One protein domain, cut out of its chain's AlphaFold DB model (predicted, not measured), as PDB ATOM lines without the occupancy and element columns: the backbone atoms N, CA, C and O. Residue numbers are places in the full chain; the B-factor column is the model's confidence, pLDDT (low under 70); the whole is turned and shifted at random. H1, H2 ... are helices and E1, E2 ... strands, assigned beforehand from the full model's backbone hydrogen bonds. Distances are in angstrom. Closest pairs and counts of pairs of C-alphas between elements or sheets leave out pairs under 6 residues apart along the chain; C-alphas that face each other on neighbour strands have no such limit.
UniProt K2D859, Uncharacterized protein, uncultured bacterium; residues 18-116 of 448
ATOM      1  N   ASP A  18     -57.155 -46.144 -27.676       39.22
ATOM      2  CA  ASP A  18     -55.786 -46.031 -28.192       39.22
ATOM      3  C   ASP A  18     -54.860 -45.290 -27.216       39.22
ATOM      4  O   ASP A  18     -53.684 -45.633 -27.084       39.22
ATOM      5  N   CYS A  19     -55.401 -44.390 -26.386       38.94
ATOM      6  CA  CYS A  19     -54.653 -43.729 -25.310       38.94
ATOM      7  C   CYS A  19     -54.109 -44.718 -24.259       38.94
ATOM      8  O   CYS A  19     -53.042 -44.493 -23.683       38.94
ATOM      9  N   LYS A  20     -54.798 -45.839 -23.996       41.44
ATOM     10  CA  LYS A  20     -54.305 -46.880 -23.068       41.44
ATOM     11  C   LYS A  20     -53.204 -47.740 -23.686       41.44
ATOM     12  O   LYS A  20     -52.287 -48.149 -22.976       41.44
ATOM     13  N   ILE A  21     -53.276 -47.996 -24.990       40.75
ATOM     14  CA  ILE A  21     -52.274 -48.786 -25.715       40.75
ATOM     15  C   ILE A  21     -50.992 -47.968 -25.897       40.75
ATOM     16  O   ILE A  21     -49.905 -48.476 -25.619       40.75
ATOM     17  N   ILE A  22     -51.117 -46.679 -26.233       42.19
ATOM     18  CA  ILE A  22     -49.995 -45.733 -26.303       42.19
ATOM     19  C   ILE A  22     -49.291 -45.636 -24.942       42.19
ATOM     20  O   ILE A  22     -48.075 -45.792 -24.886       42.19
ATOM     21  N   ASN A  23     -50.034 -45.523 -23.833       51.25
ATOM     22  CA  ASN A  23     -49.453 -45.529 -22.482       51.25
ATOM     23  C   ASN A  23     -48.691 -46.828 -22.146       51.25
ATOM     24  O   ASN A  23     -47.679 -46.791 -21.446       51.25
ATOM     25  N   ASN A  24     -49.145 -47.984 -22.638       47.31
ATOM     26  CA  ASN A  24     -48.469 -49.262 -22.398       47.31
ATOM     27  C   ASN A  24     -47.209 -49.434 -23.258       47.31
ATOM     28  O   ASN A  24     -46.199 -49.916 -22.750       47.31
ATOM     29  N   LEU A  25     -47.229 -48.992 -24.516       47.62
ATOM     30  CA  LEU A  25     -46.045 -48.992 -25.381       47.62
ATOM     31  C   LEU A  25     -45.002 -47.965 -24.909       47.62
ATOM     32  O   LEU A  25     -43.806 -48.257 -24.909       47.62
ATOM     33  N   GLU A  26     -45.442 -46.800 -24.426       55.81
ATOM     34  CA  GLU A  26     -44.589 -45.810 -23.755       55.81
ATOM     35  C   GLU A  26     -43.964 -46.382 -22.479       55.81
ATOM     36  O   GLU A  26     -42.766 -46.205 -22.238       55.81
ATOM     37  N   ARG A  27     -44.747 -47.130 -21.689       48.81
ATOM     38  CA  ARG A  27     -44.254 -47.847 -20.512       48.81
ATOM     39  C   ARG A  27     -43.183 -48.851 -20.912       48.81
ATOM     40  O   ARG A  27     -42.086 -48.766 -20.379       48.81
ATOM     41  N   GLU A  28     -43.443 -49.744 -21.865       51.97
ATOM     42  CA  GLU A  28     -42.457 -50.731 -22.335       51.97
ATOM     43  C   GLU A  28     -41.178 -50.095 -22.887       51.97
ATOM     44  O   GLU A  28     -40.076 -50.558 -22.584       51.97
ATOM     45  N   TYR A  29     -41.299 -48.991 -23.626       58.47
ATOM     46  CA  TYR A  29     -40.152 -48.249 -24.140       58.47
ATOM     47  C   TYR A  29     -39.286 -47.657 -23.015       58.47
ATOM     48  O   TYR A  29     -38.058 -47.783 -23.040       58.47
ATOM     49  N   LEU A  30     -39.912 -47.072 -21.987       48.75
ATOM     50  CA  LEU A  30     -39.222 -46.554 -20.801       48.75
ATOM     51  C   LEU A  30     -38.633 -47.683 -19.930       48.75
ATOM     52  O   LEU A  30     -37.504 -47.536 -19.461       48.75
ATOM     53  N   ILE A  31     -39.327 -48.829 -19.791       51.75
ATOM     54  CA  ILE A  31     -38.828 -50.036 -19.087       51.75
ATOM     55  C   ILE A  31     -37.503 -50.475 -19.714       51.75
ATOM     56  O   ILE A  31     -36.543 -50.785 -19.010       51.75
ATOM     57  N   LYS A  32     -37.453 -50.501 -21.049       52.62
ATOM     58  CA  LYS A  32     -36.331 -51.054 -21.808       52.62
ATOM     59  C   LYS A  32     -35.092 -50.157 -21.785       52.62
ATOM     60  O   LYS A  32     -33.983 -50.670 -21.891       52.62
ATOM     61  N   ARG A  33     -35.264 -48.836 -21.651       48.00
ATOM     62  CA  ARG A  33     -34.153 -47.869 -21.635       48.00
ATOM     63  C   ARG A  33     -33.673 -47.485 -20.241       48.00
ATOM     64  O   ARG A  33     -32.488 -47.200 -20.100       48.00
ATOM     65  N   ASN A  34     -34.547 -47.433 -19.233       51.62
ATOM     66  CA  ASN A  34     -34.134 -47.034 -17.887       51.62
ATOM     67  C   ASN A  34     -35.081 -47.585 -16.793       51.62
ATOM     68  O   ASN A  34     -35.989 -46.878 -16.347       51.62
ATOM     69  N   PRO A  35     -34.879 -48.836 -16.326       47.94
ATOM     70  CA  PRO A  35     -35.759 -49.504 -15.356       47.94
ATOM     71  C   PRO A  35     -35.910 -48.744 -14.029       47.94
ATOM     72  O   PRO A  35     -36.933 -48.851 -13.357       47.94
ATOM     73  N   ILE A  36     -34.895 -47.954 -13.669       47.97
ATOM     74  CA  ILE A  36     -34.837 -47.141 -12.448       47.97
ATOM     75  C   ILE A  36     -35.869 -46.000 -12.501       47.97
ATOM     76  O   ILE A  36     -36.495 -45.678 -11.494       47.97
ATOM     77  N   LEU A  37     -36.128 -45.443 -13.690       50.53
ATOM     78  CA  LEU A  37     -37.008 -44.288 -13.897       50.53
ATOM     79  C   LEU A  37     -38.488 -44.588 -13.589       50.53
ATOM     80  O   LEU A  37     -39.243 -43.690 -13.229       50.53
ATOM     81  N   ILE A  38     -38.912 -45.851 -13.689       51.50
ATOM     82  CA  ILE A  38     -40.311 -46.256 -13.468       51.50
ATOM     83  C   ILE A  38     -40.686 -46.205 -11.994       51.50
ATOM     84  O   ILE A  38     -41.782 -45.760 -11.659       51.50
ATOM     85  N   ASN A  39     -39.768 -46.594 -11.109       49.31
ATOM     86  CA  ASN A  39     -39.999 -46.451  -9.676       49.31
ATOM     87  C   ASN A  39     -40.094 -44.980  -9.264       49.31
ATOM     88  O   ASN A  39     -40.814 -44.685  -8.318       49.31
ATOM     89  N   TYR A  40     -39.434 -44.068  -9.984       53.62
ATOM     90  CA  TYR A  40     -39.486 -42.631  -9.713       53.62
ATOM     91  C   TYR A  40     -40.737 -41.949 -10.279       53.62
ATOM     92  O   TYR A  40     -41.393 -41.193  -9.570       53.62
ATOM     93  N   LEU A  41     -41.109 -42.234 -11.529       48.41
ATOM     94  CA  LEU A  41     -42.248 -41.575 -12.182       48.41
ATOM     95  C   LEU A  41     -43.612 -42.075 -11.684       48.41
ATOM     96  O   LEU A  41     -44.591 -41.335 -11.757       48.41
ATOM     97  N   PHE A  42     -43.691 -43.312 -11.178       51.62
ATOM     98  CA  PHE A  42     -44.968 -43.946 -10.827       51.62
ATOM     99  C   PHE A  42     -45.156 -44.246  -9.331       51.62
ATOM    100  O   PHE A  42     -46.271 -44.590  -8.935       51.62
ATOM    101  N   ASN A  43     -44.144 -44.045  -8.472       48.31
ATOM    102  CA  ASN A  43     -44.396 -43.922  -7.032       48.31
ATOM    103  C   ASN A  43     -44.837 -42.493  -6.711       48.31
ATOM    104  O   ASN A  43     -44.020 -41.608  -6.476       48.31
ATOM    105  N   LYS A  44     -46.153 -42.293  -6.609       45.97
ATOM    106  CA  LYS A  44     -46.781 -41.057  -6.107       45.97
ATOM    107  C   LYS A  44     -46.475 -40.730  -4.634       45.97
ATOM    108  O   LYS A  44     -46.995 -39.752  -4.121       45.97
ATOM    109  N   ASN A  45     -45.621 -41.499  -3.960       45.78
ATOM    110  CA  ASN A  45     -45.248 -41.274  -2.560       45.78
ATOM    111  C   ASN A  45     -44.094 -40.262  -2.404       45.78
ATOM    112  O   ASN A  45     -43.392 -40.274  -1.393       45.78
ATOM    113  N   GLY A  46     -43.866 -39.418  -3.416       52.62
ATOM    114  CA  GLY A  46     -42.944 -38.291  -3.329       52.62
ATOM    115  C   GLY A  46     -43.397 -37.313  -2.247       52.62
ATOM    116  O   GLY A  46     -44.587 -37.130  -2.000       52.62
ATOM    117  N   ASN A  47     -42.434 -36.711  -1.559       54.59
ATOM    118  CA  ASN A  47     -42.691 -35.816  -0.441       54.59
ATOM    119  C   ASN A  47     -43.108 -34.436  -0.993       54.59
ATOM    120  O   ASN A  47     -42.304 -33.504  -1.007       54.59
ATOM    121  N   ASP A  48     -44.353 -34.312  -1.478       59.75
ATOM    122  CA  ASP A  48     -44.925 -33.087  -2.085       59.75
ATOM    123  C   ASP A  48     -44.743 -31.843  -1.197       59.75
ATOM    124  O   ASP A  48     -44.670 -30.711  -1.675       59.75
ATOM    125  N   SER A  49     -44.576 -32.051   0.111       69.44
ATOM    126  CA  SER A  49     -44.278 -31.006   1.087       69.44
ATOM    127  C   SER A  49     -42.991 -30.222   0.805       69.44
ATOM    128  O   SER A  49     -42.885 -29.083   1.260       69.44
ATOM    129  N   LEU A  50     -42.024 -30.789   0.075       71.62
ATOM    130  CA  LEU A  50     -40.743 -30.142  -0.211       71.62
ATOM    131  C   LEU A  50     -40.746 -29.313  -1.496       71.62
ATOM    132  O   LEU A  50     -39.956 -28.376  -1.614       71.62
ATOM    133  N   PHE A  51     -41.665 -29.589  -2.424       76.25
ATOM    134  CA  PHE A  51     -41.817 -28.796  -3.647       76.25
ATOM    135  C   PHE A  51     -42.113 -27.321  -3.351       76.25
ATOM    136  O   PHE A  51     -41.702 -26.454  -4.116       76.25
ATOM    137  N   LYS A  52     -42.750 -27.017  -2.211       82.88
ATOM    138  CA  LYS A  52     -43.028 -25.635  -1.782       82.88
ATOM    139  C   LYS A  52     -41.768 -24.787  -1.554       82.88
ATOM    140  O   LYS A  52     -41.876 -23.570  -1.463       82.88
ATOM    141  N   TYR A  53     -40.596 -25.414  -1.412       82.81
ATOM    142  CA  TYR A  53     -39.324 -24.720  -1.187       82.81
ATOM    143  C   TYR A  53     -38.559 -24.415  -2.477       82.81
ATOM    144  O   TYR A  53     -37.514 -23.772  -2.410       82.81
ATOM    145  N   ILE A  54     -39.055 -24.857  -3.637       90.12
ATOM    146  CA  ILE A  54     -38.445 -24.561  -4.930       90.12
ATOM    147  C   ILE A  54     -39.384 -23.719  -5.787       90.12
ATOM    148  O   ILE A  54     -40.532 -24.078  -6.042       90.12
ATOM    149  N   ASP A  55     -38.854 -22.597  -6.263       94.38
ATOM    150  CA  ASP A  55     -39.490 -21.780  -7.287       94.38
ATOM    151  C   ASP A  55     -39.244 -22.446  -8.649       94.38
ATOM    152  O   ASP A  55     -38.194 -22.272  -9.272       94.38
ATOM    153  N   GLN A  56     -40.187 -23.297  -9.062       94.31
ATOM    154  CA  GLN A  56     -40.073 -24.095 -10.286       94.31
ATOM    155  C   GLN A  56     -39.867 -23.225 -11.528       94.31
ATOM    156  O   GLN A  56     -39.101 -23.610 -12.407       94.31
ATOM    157  N   ASN A  57     -40.497 -22.049 -11.575       95.94
ATOM    158  CA  ASN A  57     -40.372 -21.131 -12.702       95.94
ATOM    159  C   ASN A  57     -38.940 -20.611 -12.805       95.94
ATOM    160  O   ASN A  57     -38.332 -20.746 -13.858       95.94
ATOM    161  N   LYS A  58     -38.346 -20.161 -11.691       96.00
ATOM    162  CA  LYS A  58     -36.935 -19.742 -11.684       96.00
ATOM    163  C   LYS A  58     -35.983 -20.867 -12.068       96.00
ATOM    164  O   LYS A  58     -34.970 -20.618 -12.709       96.00
ATOM    165  N   LEU A  59     -36.279 -22.107 -11.679       96.06
ATOM    166  CA  LEU A  59     -35.447 -23.239 -12.076       96.06
ATOM    167  C   LEU A  59     -35.577 -23.542 -13.576       96.06
ATOM    168  O   LEU A  59     -34.573 -23.839 -14.216       96.06
ATOM    169  N   LEU A  60     -36.776 -23.437 -14.151       95.94
ATOM    170  CA  LEU A  60     -36.982 -23.559 -15.597       95.94
ATOM    171  C   LEU A  60     -36.366 -22.385 -16.373       95.94
ATOM    172  O   LEU A  60     -35.814 -22.613 -17.442       95.94
ATOM    173  N   ASP A  61     -36.356 -21.172 -15.814       96.31
ATOM    174  CA  ASP A  61     -35.658 -20.017 -16.397       96.31
ATOM    175  C   ASP A  61     -34.148 -20.268 -16.480       96.31
ATOM    176  O   ASP A  61     -33.498 -19.907 -17.462       96.31
ATOM    177  N   LEU A  62     -33.586 -20.931 -15.463       96.06
ATOM    178  CA  LEU A  62     -32.198 -21.371 -15.501       96.06
ATOM    179  C   LEU A  62     -31.996 -22.469 -16.536       96.06
ATOM    180  O   LEU A  62     -30.976 -22.454 -17.205       96.06
ATOM    181  N   TYR A  63     -32.940 -23.392 -16.705       96.25
ATOM    182  CA  TYR A  63     -32.843 -24.552 -17.592       96.25
ATOM    183  C   TYR A  63     -33.881 -24.506 -18.732       96.25
ATOM    184  O   TYR A  63     -34.734 -25.396 -18.807       96.25
ATOM    185  N   PRO A  64     -33.801 -23.516 -19.648       95.56
ATOM    186  CA  PRO A  64     -34.850 -23.240 -20.634       95.56
ATOM    187  C   PRO A  64     -35.046 -24.368 -21.653       95.56
ATOM    188  O   PRO A  64     -36.052 -24.418 -22.356       95.56
ATOM    189  N   GLU A  65     -34.087 -25.290 -21.754       93.19
ATOM    190  CA  GLU A  65     -34.189 -26.483 -22.585       93.19
ATOM    191  C   GLU A  65     -35.108 -27.580 -22.003       93.19
ATOM    192  O   GLU A  65     -35.321 -28.603 -22.660       93.19
ATOM    193  N   TYR A  66     -35.658 -27.386 -20.797       95.88
ATOM    194  CA  TYR A  66     -36.603 -28.290 -20.137       95.88
ATOM    195  C   TYR A  66     -37.952 -27.607 -19.891       95.88
ATOM    196  O   TYR A  66     -38.029 -26.394 -19.742       95.88
ATOM    197  N   THR A  67     -39.035 -28.387 -19.846       94.38
ATOM    198  CA  THR A  67     -40.407 -27.857 -19.702       94.38
ATOM    199  C   THR A  67     -41.088 -28.285 -18.411       94.38
ATOM    200  O   THR A  67     -42.128 -27.747 -18.044       94.38
ATOM    201  N   THR A  68     -40.572 -29.318 -17.749       93.56
ATOM    202  CA  THR A  68     -41.230 -29.937 -16.596       93.56
ATOM    203  C   THR A  68     -40.194 -30.396 -15.582       93.56
ATOM    204  O   THR A  68     -39.119 -30.866 -15.956       93.56
ATOM    205  N   ILE A  69     -40.524 -30.271 -14.298       93.81
ATOM    206  CA  ILE A  69     -39.690 -30.696 -13.173       93.81
ATOM    207  C   ILE A  69     -40.458 -31.763 -12.393       93.81
ATOM    208  O   ILE A  69     -41.617 -31.561 -12.038       93.81
ATOM    209  N   TYR A  70     -39.808 -32.885 -12.104       92.31
ATOM    210  CA  TYR A  70     -40.337 -33.952 -11.258       92.31
ATOM    211  C   TYR A  70     -39.478 -34.123  -9.989       92.31
ATOM    212  O   TYR A  70     -38.250 -34.021 -10.060       92.31
ATOM    213  N   GLY A  71     -40.106 -34.446  -8.851       91.88
ATOM    214  CA  GLY A  71     -39.444 -34.666  -7.550       91.88
ATOM    215  C   GLY A  71     -39.450 -33.439  -6.619       91.88
ATOM    216  O   GLY A  71     -39.753 -32.348  -7.054       91.88
ATOM    217  N   PRO A  72     -39.043 -33.553  -5.350       90.88
ATOM    218  CA  PRO A  72     -37.836 -34.289  -5.021       90.88
ATOM    219  C   PRO A  72     -38.070 -35.780  -4.827       90.88
ATOM    220  O   PRO A  72     -39.041 -36.210  -4.204       90.88
ATOM    221  N   TYR A  73     -37.123 -36.561  -5.335       88.69
ATOM    222  CA  TYR A  73     -37.028 -37.998  -5.120       88.69
ATOM    223  C   TYR A  73     -35.765 -38.342  -4.340       88.69
ATOM    224  O   TYR A  73     -34.781 -37.627  -4.453       88.69
ATOM    225  N   ILE A  74     -35.765 -39.443  -3.591       82.25
ATOM    226  CA  ILE A  74     -34.559 -39.936  -2.909       82.25
ATOM    227  C   ILE A  74     -33.747 -40.775  -3.901       82.25
ATOM    228  O   ILE A  74     -34.257 -41.766  -4.424       82.25
ATOM    229  N   ASP A  75     -32.507 -40.386  -4.179       83.88
ATOM    230  CA  ASP A  75     -31.548 -41.190  -4.935       83.88
ATOM    231  C   ASP A  75     -31.116 -42.401  -4.099       83.88
ATOM    232  O   ASP A  75     -30.517 -42.252  -3.039       83.88
ATOM    233  N   TYR A  76     -31.395 -43.610  -4.591       73.19
ATOM    234  CA  TYR A  76     -31.077 -44.858  -3.890       73.19
ATOM    235  C   TYR A  76     -29.579 -45.066  -3.628       73.19
ATOM    236  O   TYR A  76     -29.229 -45.865  -2.765       73.19
ATOM    237  N   ASN A  77     -28.698 -44.407  -4.387       70.06
ATOM    238  CA  ASN A  77     -27.254 -44.585  -4.231       70.06
ATOM    239  C   ASN A  77     -26.640 -43.630  -3.204       70.06
ATOM    240  O   ASN A  77     -25.605 -43.953  -2.627       70.06
ATOM    241  N   SER A  78     -27.240 -42.452  -3.013       73.12
ATOM    242  CA  SER A  78     -26.664 -41.376  -2.197       73.12
ATOM    243  C   SER A  78     -27.532 -40.972  -1.003       73.12
ATOM    244  O   SER A  78     -27.087 -40.164  -0.193       73.12
ATOM    245  N   ASP A  79     -28.762 -41.493  -0.897       74.62
ATOM    246  CA  ASP A  79     -29.816 -41.015   0.014       74.62
ATOM    247  C   ASP A  79     -30.106 -39.504  -0.121       74.62
ATOM    248  O   ASP A  79     -30.825 -38.909   0.689       74.62
ATOM    249  N   GLU A  80     -29.589 -38.855  -1.169       81.19
ATOM    250  CA  GLU A  80     -29.809 -37.440  -1.425       81.19
ATOM    251  C   GLU A  80     -31.068 -37.207  -2.257       81.19
ATOM    252  O   GLU A  80     -31.509 -38.035  -3.052       81.19
ATOM    253  N   GLN A  81     -31.661 -36.030  -2.086       85.69
ATOM    254  CA  GLN A  81     -32.816 -35.631  -2.874       85.69
ATOM    255  C   GLN A  81     -32.382 -35.145  -4.257       85.69
ATOM    256  O   GLN A  81     -31.489 -34.305  -4.369       85.69
ATOM    257  N   ILE A  82     -33.059 -35.615  -5.300       87.44
ATOM    258  CA  ILE A  82     -32.839 -35.245  -6.697       87.44
ATOM    259  C   ILE A  82     -34.121 -34.711  -7.338       87.44
ATOM    260  O   ILE A  82     -35.231 -35.110  -6.983       87.44
ATOM    261  N   LEU A  83     -33.955 -33.827  -8.314       87.94
ATOM    262  CA  LEU A  83     -34.987 -33.381  -9.242       87.94
ATOM    263  C   LEU A  83     -34.667 -33.922 -10.628       87.94
ATOM    264  O   LEU A  83     -33.502 -33.984 -11.029       87.94
ATOM    265  N   ILE A  84     -35.711 -34.270 -11.369       89.19
ATOM    266  CA  ILE A  84     -35.614 -34.711 -12.755       89.19
ATOM    267  C   ILE A  84     -36.232 -33.626 -13.635       89.19
ATOM    268  O   ILE A  84     -37.447 -33.431 -13.634       89.19
ATOM    269  N   LEU A  85     -35.390 -32.927 -14.392       87.44
ATOM    270  CA  LEU A  85     -35.804 -32.018 -15.453       87.44
ATOM    271  C   LEU A  85     -36.147 -32.830 -16.705       87.44
ATOM    272  O   LEU A  85     -35.386 -33.713 -17.115       87.44
ATOM    273  N   TYR A  86     -37.289 -32.525 -17.307       90.19
ATOM    274  CA  TYR A  86     -37.887 -33.297 -18.388       90.19
ATOM    275  C   TYR A  86     -38.343 -32.395 -19.538       90.19
ATOM    276  O   TYR A  86     -38.954 -31.349 -19.321       90.19
ATOM    277  N   ILE A  87     -38.078 -32.837 -20.770       89.88
ATOM    278  CA  ILE A  87     -38.696 -32.307 -21.991       89.88
ATOM    279  C   ILE A  87     -39.148 -33.462 -22.884       89.88
ATOM    280  O   ILE A  87     -38.388 -34.402 -23.138       89.88
ATOM    281  N   LYS A  88     -40.389 -33.368 -23.376       80.12
ATOM    282  CA  LYS A  88     -40.961 -34.275 -24.379       80.12
ATOM    283  C   LYS A  88     -41.228 -33.495 -25.656       80.12
ATOM    284  O   LYS A  88     -42.241 -32.814 -25.769       80.12
ATOM    285  N   ASN A  89     -40.349 -33.649 -26.637       84.50
ATOM    286  CA  ASN A  89     -40.630 -33.223 -28.003       84.50
ATOM    287  C   ASN A  89     -41.037 -34.444 -28.834       84.50
ATOM    288  O   ASN A  89     -40.639 -35.566 -28.529       84.50
ATOM    289  N   LYS A  90     -41.778 -34.242 -29.935       81.69
ATOM    290  CA  LYS A  90     -42.232 -35.335 -30.829       81.69
ATOM    291  C   LYS A  90     -41.108 -36.270 -31.309       81.69
ATOM    292  O   LYS A  90     -41.392 -37.369 -31.767       81.69
ATOM    293  N   ARG A  91     -39.849 -35.824 -31.251       85.81
ATOM    294  CA  ARG A  91     -38.671 -36.544 -31.757       85.81
ATOM    295  C   ARG A  91     -37.681 -36.975 -30.672       85.81
ATOM    296  O   ARG A  91     -36.819 -37.794 -30.963       85.81
ATOM    297  N   GLU A  92     -37.769 -36.439 -29.454       87.19
ATOM    298  CA  GLU A  92     -36.738 -36.661 -28.438       87.19
ATOM    299  C   GLU A  92     -37.274 -36.472 -27.014       87.19
ATOM    300  O   GLU A  92     -38.048 -35.551 -26.742       87.19
ATOM    301  N   ILE A  93     -36.818 -37.341 -26.110       87.50
ATOM    302  CA  ILE A  93     -37.001 -37.213 -24.664       87.50
ATOM    303  C   ILE A  93     -35.628 -36.913 -24.067       87.50
ATOM    304  O   ILE A  93     -34.733 -37.757 -24.168       87.50
ATOM    305  N   LYS A  94     -35.464 -35.745 -23.434       90.12
ATOM    306  CA  LYS A  94     -34.251 -35.422 -22.664       90.12
ATOM    307  C   LYS A  94     -34.567 -35.387 -21.177       90.12
ATOM    308  O   LYS A  94     -35.596 -34.863 -20.756       90.12
ATOM    309  N   LEU A  95     -33.645 -35.944 -20.400       92.69
ATOM    310  CA  LEU A  95     -33.698 -36.015 -18.947       92.69
ATOM    311  C   LEU A  95     -32.431 -35.395 -18.373       92.69
ATOM    312  O   LEU A  95     -31.340 -35.644 -18.889       92.69
ATOM    313  N   LYS A  96     -32.566 -34.625 -17.296       93.44
ATOM    314  CA  LYS A  96     -31.426 -34.166 -16.503       93.44
ATOM    315  C   LYS A  96     -31.730 -34.266 -15.027       93.44
ATOM    316  O   LYS A  96     -32.714 -33.713 -14.549       93.44
ATOM    317  N   THR A  97     -30.857 -34.966 -14.321       93.56
ATOM    318  CA  THR A  97     -30.931 -35.102 -12.871       93.56
ATOM    319  C   THR A  97     -30.071 -34.023 -12.229       93.56
ATOM    320  O   THR A  97     -28.902 -33.869 -12.583       93.56
ATOM    321  N   ILE A  98     -30.641 -33.279 -11.287       93.00
ATOM    322  CA  ILE A  98     -29.928 -32.298 -10.461       93.00
ATOM    323  C   ILE A  98     -30.233 -32.563  -8.990       93.00
ATOM    324  O   ILE A  98     -31.369 -32.858  -8.631       93.00
ATOM    325  N   TYR A  99     -29.229 -32.457  -8.124       92.81
ATOM    326  CA  TYR A  99     -29.443 -32.567  -6.683       92.81
ATOM    327  C   TYR A  99     -30.312 -31.408  -6.179       92.81
ATOM    328  O   TYR A  99     -30.123 -30.257  -6.571       92.81
ATOM    329  N   PHE A 100     -31.247 -31.695  -5.279       91.12
ATOM    330  CA  PHE A 100     -32.217 -30.732  -4.755       91.12
ATOM    331  C   PHE A 100     -31.533 -29.530  -4.088       91.12
ATOM    332  O   PHE A 100     -31.874 -28.385  -4.371       91.12
ATOM    333  N   LYS A 101     -30.488 -29.778  -3.282       89.38
ATOM    334  CA  LYS A 101     -29.668 -28.717  -2.667       89.38
ATOM    335  C   LYS A 101     -29.014 -27.814  -3.715       89.38
ATOM    336  O   LYS A 101     -28.994 -26.598  -3.555       89.38
ATOM    337  N   ARG A 102     -28.512 -28.408  -4.802       91.56
ATOM    338  CA  ARG A 102     -27.905 -27.675  -5.917       91.56
ATOM    339  C   ARG A 102     -28.937 -26.795  -6.621       91.56
ATOM    340  O   ARG A 102     -28.635 -25.645  -6.903       91.56
ATOM    341  N   ALA A 103     -30.140 -27.308  -6.859       93.88
ATOM    342  CA  ALA A 103     -31.214 -26.551  -7.494       93.88
ATOM    343  C   ALA A 103     -31.634 -25.325  -6.666       93.88
ATOM    344  O   ALA A 103     -31.784 -24.241  -7.223       93.88
ATOM    345  N   ILE A 104     -31.760 -25.467  -5.340       91.88
ATOM    346  CA  ILE A 104     -32.033 -24.335  -4.434       91.88
ATOM    347  C   ILE A 104     -30.947 -23.264  -4.565       91.88
ATOM    348  O   ILE A 104     -31.253 -22.076  -4.665       91.88
ATOM    349  N   GLU A 105     -29.685 -23.683  -4.583       89.50
ATOM    350  CA  GLU A 105     -28.559 -22.759  -4.642       89.50
ATOM    351  C   GLU A 105     -28.446 -22.062  -6.004       89.50
ATOM    352  O   GLU A 105     -28.230 -20.856  -6.059       89.50
ATOM    353  N   GLU A 106     -28.678 -22.779  -7.105       94.50
ATOM    354  CA  GLU A 106     -28.736 -22.196  -8.451       94.50
ATOM    355  C   GLU A 106     -29.866 -21.158  -8.568       94.50
ATOM    356  O   GLU A 106     -29.630 -20.060  -9.072       94.50
ATOM    357  N   ILE A 107     -31.059 -21.440  -8.018       94.12
ATOM    358  CA  ILE A 107     -32.170 -20.471  -7.945       94.12
ATOM    359  C   ILE A 107     -31.775 -19.243  -7.115       94.12
ATOM    360  O   ILE A 107     -32.069 -18.115  -7.507       94.12
ATOM    361  N   ARG A 108     -31.110 -19.448  -5.970       92.00
ATOM    362  CA  ARG A 108     -30.653 -18.363  -5.086       92.00
ATOM    363  C   ARG A 108     -29.626 -17.463  -5.774       92.00
ATOM    364  O   ARG A 108     -29.638 -16.255  -5.556       92.00
ATOM    365  N   LEU A 109     -28.731 -18.055  -6.563       89.56
ATOM    366  CA  LEU A 109     -27.644 -17.365  -7.255       89.56
ATOM    367  C   LEU A 109     -28.070 -16.744  -8.593       89.56
ATOM    368  O   LEU A 109     -27.433 -15.796  -9.045       89.56
ATOM    369  N   GLY A 110     -29.131 -17.256  -9.220       94.62
ATOM    370  CA  GLY A 110     -29.617 -16.782 -10.518       94.62
ATOM    371  C   GLY A 110     -28.761 -17.228 -11.709       94.62
ATOM    372  O   GLY A 110     -28.830 -16.609 -12.768       94.62
ATOM    373  N   TYR A 111     -27.953 -18.284 -11.564       93.00
ATOM    374  CA  TYR A 111     -27.182 -18.891 -12.657       93.00
ATOM    375  C   TYR A 111     -26.947 -20.394 -12.414       93.00
ATOM    376  O   TYR A 111     -26.953 -20.848 -11.267       93.00
ATOM    377  N   LYS A 112     -26.705 -21.185 -13.477       93.38
ATOM    378  CA  LYS A 112     -26.340 -22.609 -13.326       93.38
ATOM    379  C   LYS A 112     -24.929 -22.706 -12.738       93.38
ATOM    380  O   LYS A 112     -23.988 -22.128 -13.278       93.38
ATOM    381  N   LEU A 113     -24.729 -23.517 -11.701       85.19
ATOM    382  CA  LEU A 113     -23.397 -23.753 -11.131       85.19
ATOM    383  C   LEU A 113     -22.472 -24.480 -12.121       85.19
ATOM    384  O   LEU A 113     -21.255 -24.350 -12.028       85.19
ATOM    385  N   SER A 114     -23.029 -25.191 -13.111       83.25
ATOM    386  CA  SER A 114     -22.248 -25.757 -14.222       83.25
ATOM    387  C   SER A 114     -21.601 -24.695 -15.102       83.25
ATOM    388  O   SER A 114     -20.552 -24.956 -15.676       83.25
ATOM    389  N   ASP A 115     -22.196 -23.506 -15.194       77.38
ATOM    390  CA  ASP A 115     -21.725 -22.443 -16.085       77.38
ATOM    391  C   ASP A 115     -20.581 -21.640 -15.441       77.38
ATOM    392  O   ASP A 115     -19.921 -20.836 -16.099       77.38
ATOM    393  N   VAL A 116     -20.332 -21.871 -14.145       60.81
ATOM    394  CA  VAL A 116     -19.234 -21.279 -13.363       60.81
ATOM    395  C   VAL A 116     -17.970 -22.145 -13.386       60.81
ATOM    396  O   VAL A 116     -16.900 -21.666 -13.022       60.81
TER     397      VAL A 116
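AT A GLANCE: This is residues 18 to 116 of the 448 residues of an uncharacterized protein of uncultured bacterium (UniProt K2D859). Look first for a twisted sheet of three strands, E1, E2 and E3, in the middle of the domain, with the short helices H3, H4 and H5 clustered toward one end. At the other end H2 grazes the sheet and leads to H1, whose residues 18 to 26 stick out as a free arm. The printed part has 99 residues with six named helices and three named strands, in the order H1 H2 H3 H4 E1 E2 E3 H5 H6; the sheet's order is E1 E2 E3, antiparallel, and the class is mixed, helices and strands. The whole is compact, with a radius of gyration of the C-alphas of 14.6 A, and only just elongated, spanning 44 by 29 by 22 A.

HOW THE PARTS SIT: Begin at H1, residues 18 to 33; its residues 30 to 31 touch H2, residues 35 to 42, only at the corner by their link, the closest C-alphas being those of Ile 31 and Ile 38, 6.9 A apart. They run opposite ways at a steep tilt of 41 degrees. E1, residues 68 to 74, E2, residues 81 to 89, and E3, residues 92 to 99, form a meander, each strand the antiparallel neighbour of the one before. In the hairpin E1 and E2, find N 70 and O 84 within hydrogen-bond range at 2.9 A; in the hairpin E2 and E3, N 85 and O 96 at 2.8 A. H2 only grazes the sheet with residues 37 to 41, as does H4, residues 56 to 62, with residues 56 to 60. H3, residues 48 to 53, is on the sheet at a height of 9.2 A, only just over E1 with 3 C-alphas. H5, residues 100 to 109, is on the same face and stands up from the sheet, rising 51 degrees. H4 and H5 touch, closest at the C-alphas of Leu 59 and Ile 107, 6.0 A. H6, residues 113 to 116, is close to H5 but not clearly touching, with the C-alphas of Glu 106 and Leu 113 6.2 A apart. Every O i to N i+4 pair is within hydrogen-bond range in H1, H4 and H5, against 2 of 4 in H2 and 0 of 2 in H3, where 2 of 3 O i to N i+3 pairs are; H6 is too short for such a pair.

IN THESE COORDINATES: Find C-alpha 18 at (-55.786, -46.031, -28.192); from there H1 runs 22.7 A. C-alpha 81 at (-32.816, -35.631, -2.874) begins E2, 26.4 A long; E1 measures 18.2 A, E3 23.3 A and H5 14.3 A. H6 ends at C-alpha 116, (-19.234, -21.279, -13.363).

THE WHOLE: The C-alphas of Asp 18 and Val 116, the two farthest apart, are 46.6 A apart. The printed part has no cut and no long link. Residues 18 to 49 and residue 116 have pLDDT under 70; the mean of the printed part is 75.9.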